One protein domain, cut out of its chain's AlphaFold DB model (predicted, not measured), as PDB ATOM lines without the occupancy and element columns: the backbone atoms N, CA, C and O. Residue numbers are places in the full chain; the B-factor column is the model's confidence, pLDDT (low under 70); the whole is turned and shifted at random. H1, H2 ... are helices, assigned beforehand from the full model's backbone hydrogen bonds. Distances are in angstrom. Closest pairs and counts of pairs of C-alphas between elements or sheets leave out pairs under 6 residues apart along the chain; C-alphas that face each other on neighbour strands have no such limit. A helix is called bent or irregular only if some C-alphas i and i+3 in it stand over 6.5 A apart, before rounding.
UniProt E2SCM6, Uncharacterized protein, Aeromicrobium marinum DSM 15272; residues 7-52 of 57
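Overview. This is residues 7 to 52 of the 57 residues of an uncharacterized protein of Aeromicrobium marinum DSM 15272 (UniProt E2SCM6). Two helices of 14 residues, H2 and H3, fold back on each other as a helical hairpin, side by side, and a shorter helix, H1, is held away from them at the other end of residues 16 to 21. H1 touches neither helix of the hairpin, and its residues 9 to 15 stick out free. The printed part has 46 residues, with three named helices in the order H1, H2, H3 and no named strand; its class is all helix. It is only just loose, close to compact, with a radius of gyration of the C-alphas of 11.5 A, and the C-alphas span 29 by 22 by 15 A.

Arrangement. Begin with H2, residues 22 to 35, and H3, residues 37 to 50, which form a helical hairpin. They touch, and their closest C-alphas, those of Val 33 and Glu 40, are 5.4 A apart. Their lines stand at a shallow tilt of 16 degrees, opposite ways, with centres 10.3 A apart. Then look at H1, residues 7 to 15: it is apart from H2 and from H3. In H1 and H2 every O i to N i+4 pair is within hydrogen-bond range; in H3, 8 of 10 are.

Along the chain. Find C-alpha 22 at (-3.196, 55.634, 37.254); from there H2 runs 20.1 A to C-alpha 35. H3 runs 20.0 A from C-alpha 37 to C-alpha 50 at (3.926, 59.367, 40.601). It is irregular, with C-alphas 38 and 41 lying 7.7 A apart, and its line is a rough one. H1 begins at C-alpha 7, (11.216, 43.080, 37.522), and measures 11.8 A.

Size, cuts and confidence. The two C-alphas farthest apart, those of Asp 17 and Glu 38, are 30.3 A apart. The link from H1 to H2, six residues, is short, and the link from H2 to H3, one residue, is tight. The printed part has no cut. The mean pLDDT of the printed part is 96.9, and no printed residue is under 70.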
ATOM      1  N   GLY A   7      12.668  43.096  37.327       91.12
ATOM      2  CA  GLY A   7      11.216  43.080  37.522       91.12
ATOM      3  C   GLY A   7      10.487  44.070  36.605       91.12
ATOM      4  O   GLY A   7       9.433  43.738  36.069       91.12
ATOM      5  N   ILE A   8      11.072  45.250  36.389       93.06
ATOM      6  CA  ILE A   8      10.542  46.294  35.501       93.06
ATOM      7  C   ILE A   8      10.696  45.860  34.037       93.06
ATOM      8  O   ILE A   8       9.748  45.966  33.266       93.06
ATOM      9  N   GLU A   9      11.851  45.299  33.669       94.81
ATOM     10  CA  GLU A   9      12.106  44.738  32.337       94.81
ATOM     11  C   GLU A   9      11.126  43.607  31.997       94.81
ATOM     12  O   GLU A   9      10.561  43.585  30.906       94.81
ATOM     13  N   GLU A  10      10.874  42.686  32.932       95.81
ATOM     14  CA  GLU A  10       9.909  41.600  32.739       95.81
ATOM     15  C   GLU A  10       8.477  42.133  32.590       95.81
ATOM     16  O   GLU A  10       7.724  41.643  31.745       95.81
ATOM     17  N   LEU A  11       8.094  43.142  33.384       95.12
ATOM     18  CA  LEU A  11       6.783  43.786  33.275       95.12
ATOM     19  C   LEU A  11       6.604  44.417  31.889       95.12
ATOM     20  O   LEU A  11       5.600  44.150  31.231       95.12
ATOM     21  N   ALA A  12       7.592  45.185  31.423       95.12
ATOM     22  CA  ALA A  12       7.573  45.804  30.102       95.12
ATOM     23  C   ALA A  12       7.541  44.756  28.977       95.12
ATOM     24  O   ALA A  12       6.758  44.879  28.040       95.12
ATOM     25  N   ALA A  13       8.330  43.684  29.087       96.69
ATOM     26  CA  ALA A  13       8.375  42.632  28.074       96.69
ATOM     27  C   ALA A  13       7.063  41.839  27.964       96.69
ATOM     28  O   ALA A  13       6.721  41.372  26.879       96.69
ATOM     29  N   ARG A  14       6.339  41.648  29.074       97.25
ATOM     30  CA  ARG A  14       5.106  40.847  29.094       97.25
ATOM     31  C   ARG A  14       3.831  41.653  28.889       97.25
ATOM     32  O   ARG A  14       2.866  41.092  28.384       97.25
ATOM     33  N   ARG A  15       3.800  42.900  29.359       96.94
ATOM     34  CA  ARG A  15       2.579  43.720  29.458       96.94
ATOM     35  C   ARG A  15       2.768  45.152  28.951       96.94
ATOM     36  O   ARG A  15       1.912  45.990  29.199       96.94
ATOM     37  N   GLY A  16       3.875  45.453  28.269       96.06
ATOM     38  CA  GLY A  16       4.196  46.812  27.815       96.06
ATOM     39  C   GLY A  16       3.241  47.385  26.766       96.06
ATOM     40  O   GLY A  16       3.178  48.599  26.624       96.06
ATOM     41  N   ASP A  17       2.483  46.532  26.073       97.00
ATOM     42  CA  ASP A  17       1.470  46.947  25.094       97.00
ATOM     43  C   ASP A  17       0.096  47.247  25.736       97.00
ATOM     44  O   ASP A  17      -0.861  47.558  25.029       97.00
ATOM     45  N   GLU A  18      -0.044  47.109  27.061       97.69
ATOM     46  CA  GLU A  18      -1.301  47.363  27.770       97.69
ATOM     47  C   GLU A  18      -1.402  48.817  28.258       97.69
ATOM     48  O   GLU A  18      -0.546  49.295  29.001       97.69
ATOM     49  N   ASP A  19      -2.509  49.492  27.931       96.94
ATOM     50  CA  ASP A  19      -2.858  50.794  28.507       96.94
ATOM     51  C   ASP A  19      -3.657  50.622  29.808       96.94
ATOM     52  O   ASP A  19      -4.689  49.943  29.849       96.94
ATOM     53  N   VAL A  20      -3.220  51.289  30.878       96.00
ATOM     54  CA  VAL A  20      -3.896  51.289  32.184       96.00
ATOM     55  C   VAL A  20      -4.029  52.704  32.734       96.00
ATOM     56  O   VAL A  20      -3.246  53.595  32.418       96.00
ATOM     57  N   THR A  21      -5.024  52.927  33.591       96.56
ATOM     58  CA  THR A  21      -5.173  54.208  34.292       96.56
ATOM     59  C   THR A  21      -4.280  54.255  35.533       96.56
ATOM     60  O   THR A  21      -4.001  53.226  36.152       96.56
ATOM     61  N   LEU A  22      -3.893  55.460  35.970       95.88
ATOM     62  CA  LEU A  22      -3.196  55.634  37.254       95.88
ATOM     63  C   LEU A  22      -4.040  55.147  38.443       95.88
ATOM     64  O   LEU A  22      -3.489  54.631  39.410       95.88
ATOM     65  N   ALA A  23      -5.370  55.237  38.348       97.31
ATOM     66  CA  ALA A  23      -6.274  54.672  39.348       97.31
ATOM     67  C   ALA A  23      -6.141  53.142  39.441       97.31
ATOM     68  O   ALA A  23      -6.009  52.605  40.537       97.31
ATOM     69  N   TRP A  24      -6.098  52.440  38.300       97.50
ATOM     70  CA  TRP A  24      -5.878  50.992  38.280       97.50
ATOM     71  C   TRP A  24      -4.508  50.615  38.855       97.50
ATOM     72  O   TRP A  24      -4.405  49.651  39.612       97.50
ATOM     73  N   LEU A  25      -3.458  51.378  38.527       97.06
ATOM     74  CA  LEU A  25      -2.121  51.152  39.078       97.06
ATOM     75  C   LEU A  25      -2.107  51.340  40.602       97.06
ATOM     76  O   LEU A  25      -1.547  50.501  41.304       97.06
ATOM     77  N   ALA A  26      -2.755  52.390  41.117       98.00
ATOM     78  CA  ALA A  26      -2.845  52.653  42.551       98.00
ATOM     79  C   ALA A  26      -3.479  51.479  43.315       98.00
ATOM     80  O   ALA A  26      -2.941  51.060  44.336       98.00
ATOM     81  N   GLU A  27      -4.545  50.874  42.782       98.38
ATOM     82  CA  GLU A  27      -5.142  49.672  43.375       98.38
ATOM     83  C   GLU A  27      -4.158  48.493  43.447       98.38
ATOM     84  O   GLU A  27      -4.127  47.778  44.448       98.38
ATOM     85  N   ARG A  28      -3.336  48.281  42.406       98.06
ATOM     86  CA  ARG A  28      -2.326  47.206  42.399       98.06
ATOM     87  C   ARG A  28      -1.212  47.463  43.410       98.06
ATOM     88  O   ARG A  28      -0.711  46.514  44.007       98.06
ATOM     89  N   LEU A  29      -0.833  48.725  43.612       98.00
ATOM     90  CA  LEU A  29       0.135  49.114  44.640       98.00
ATOM     91  C   LEU A  29      -0.422  48.871  46.049       98.00
ATOM     92  O   LEU A  29       0.294  48.318  46.882       98.00
ATOM     93  N   SER A  30      -1.689  49.217  46.303       97.69
ATOM     94  CA  SER A  30      -2.355  48.929  47.580       97.69
ATOM     95  C   SER A  30      -2.416  47.429  47.861       97.69
ATOM     96  O   SER A  30      -1.967  46.988  48.912       97.69
ATOM     97  N   GLU A  31      -2.861  46.633  46.886       98.50
ATOM     98  CA  GLU A  31      -2.912  45.170  46.998       98.50
ATOM     99  C   GLU A  31      -1.524  44.561  47.267       98.50
ATOM    100  O   GLU A  31      -1.379  43.634  48.064       98.50
ATOM    101  N   PHE A  32      -0.475  45.104  46.642       98.19
ATOM    102  CA  PHE A  32       0.895  44.669  46.897       98.19
ATOM    103  C   PHE A  32       1.345  44.964  48.335       98.19
ATOM    104  O   PHE A  32       1.963  44.096  48.953       98.19
ATOM    105  N   VAL A  33       1.035  46.148  48.873       98.19
ATOM    106  CA  VAL A  33       1.363  46.522  50.262       98.19
ATOM    107  C   VAL A  33       0.580  45.673  51.260       98.19
ATOM    108  O   VAL A  33       1.183  45.180  52.211       98.19
ATOM    109  N   ASP A  34      -0.705  45.415  51.006       98.12
ATOM    110  CA  ASP A  34      -1.549  44.548  51.842       98.12
ATOM    111  C   ASP A  34      -0.979  43.125  51.957       98.12
ATOM    112  O   ASP A  34      -1.095  42.469  52.991       98.12
ATOM    113  N   LEU A  35      -0.338  42.625  50.899       98.50
ATOM    114  CA  LEU A  35       0.310  41.312  50.903       98.50
ATOM    115  C   LEU A  35       1.748  41.352  51.439       98.50
ATOM    116  O   LEU A  35       2.252  40.332  51.911       98.50
ATOM    117  N   ASN A  36       2.417  42.504  51.364       97.81
ATOM    118  CA  ASN A  36       3.839  42.653  51.671       97.81
ATOM    119  C   ASN A  36       4.095  43.934  52.484       97.81
ATOM    120  O   ASN A  36       4.710  44.890  52.005       97.81
ATOM    121  N   HIS A  37       3.655  43.933  53.745       97.06
ATOM    122  CA  HIS A  37       3.688  45.110  54.626       97.06
ATOM    123  C   HIS A  37       5.097  45.724  54.791       97.06
ATOM    124  O   HIS A  37       5.237  46.917  55.042       97.06
ATOM    125  N   GLU A  38       6.168  44.939  54.628       98.44
ATOM    126  CA  GLU A  38       7.553  45.434  54.710       98.44
ATOM    127  C   GLU A  38       7.913  46.466  53.622       98.44
ATOM    128  O   GLU A  38       8.877  47.219  53.779       98.44
ATOM    129  N   PHE A  39       7.125  46.540  52.544       97.94
ATOM    130  CA  PHE A  39       7.311  47.480  51.440       97.94
ATOM    131  C   PHE A  39       6.365  48.689  51.481       97.94
ATOM    132  O   PHE A  39       6.358  49.470  50.531       97.94
ATOM    133  N   GLU A  40       5.615  48.899  52.565       97.94
ATOM    134  CA  GLU A  40       4.687  50.032  52.702       97.94
ATOM    135  C   GLU A  40       5.371  51.380  52.418       97.94
ATOM    136  O   GLU A  40       5.003  52.086  51.482       97.94
ATOM    137  N   VAL A  41       6.450  51.692  53.144       98.06
ATOM    138  CA  VAL A  41       7.169  52.971  53.013       98.06
ATOM    139  C   VAL A  41       7.730  53.224  51.602       98.06
ATOM    140  O   VAL A  41       7.538  54.326  51.079       98.06
ATOM    141  N   PRO A  42       8.468  52.295  50.958       97.44
ATOM    142  CA  PRO A  42       8.964  52.546  49.606       97.44
ATOM    143  C   PRO A  42       7.835  52.689  48.575       97.44
ATOM    144  O   PRO A  42       7.951  53.541  47.693       97.44
ATOM    145  N   ILE A  43       6.744  51.924  48.692       97.69
ATOM    146  CA  ILE A  43       5.604  52.019  47.768       97.69
ATOM    147  C   ILE A  43       4.822  53.320  47.975       97.69
ATOM    148  O   ILE A  43       4.469  53.971  46.995       97.69
ATOM    149  N   GLU A  44       4.633  53.766  49.218       97.62
ATOM    150  CA  GLU A  44       4.006  55.058  49.528       97.62
ATOM    151  C   GLU A  44       4.791  56.225  48.907       97.62
ATOM    152  O   GLU A  44       4.221  57.114  48.265       97.62
ATOM    153  N   ARG A  45       6.126  56.203  49.027       97.81
ATOM    154  CA  ARG A  45       7.000  57.212  48.407       97.81
ATOM    155  C   ARG A  45       6.924  57.183  46.885       97.81
ATOM    156  O   ARG A  45       6.882  58.245  46.268       97.81
ATOM    157  N   PHE A  46       6.894  55.994  46.286       97.12
ATOM    158  CA  PHE A  46       6.750  55.835  44.841       97.12
ATOM    159  C   PHE A  46       5.402  56.364  44.337       97.12
ATOM    160  O   PHE A  46       5.373  57.129  43.376       97.12
ATOM    161  N   ALA A  47       4.302  56.035  45.017       97.06
ATOM    162  CA  ALA A  47       2.973  56.542  44.684       97.06
ATOM    163  C   ALA A  47       2.895  58.072  44.814       97.06
ATOM    164  O   ALA A  47       2.347  58.741  43.940       97.06
ATOM    165  N   THR A  48       3.504  58.636  45.861       96.25
ATOM    166  CA  THR A  48       3.587  60.093  46.048       96.25
ATOM    167  C   THR A  48       4.393  60.763  44.938       96.25
ATOM    168  O   THR A  48       4.013  61.829  44.471       96.25
ATOM    169  N   TRP A  49       5.502  60.158  44.507       96.31
ATOM    170  CA  TRP A  49       6.287  60.659  43.378       96.31
ATOM    171  C   TRP A  49       5.487  60.613  42.066       96.31
ATOM    172  O   TRP A  49       5.437  61.617  41.364       96.31
ATOM    173  N   LEU A  50       4.796  59.501  41.779       95.69
ATOM    174  CA  LEU A  50       3.926  59.367  40.601       95.69
ATOM    175  C   LEU A  50       2.811  60.421  40.572       95.69
ATOM    176  O   LEU A  50       2.533  60.989  39.521       95.69
ATOM    177  N   ALA A  51       2.182  60.694  41.717       95.00
ATOM    178  CA  ALA A  51       1.072  61.642  41.825       95.00
ATOM    179  C   ALA A  51       1.464  63.100  41.533       95.00
ATOM    180  O   ALA A  51       0.585  63.929  41.335       95.00
ATOM    181  N   ARG A  52       2.765  63.407  41.533       94.44
ATOM    182  CA  ARG A  52       3.306  64.763  41.377       94.44
ATOM    183  C   ARG A  52       4.003  64.978  40.039       94.44
ATOM    184  O   ARG A  52       4.613  66.020  39.848       94.44
TER     185      ARG A  52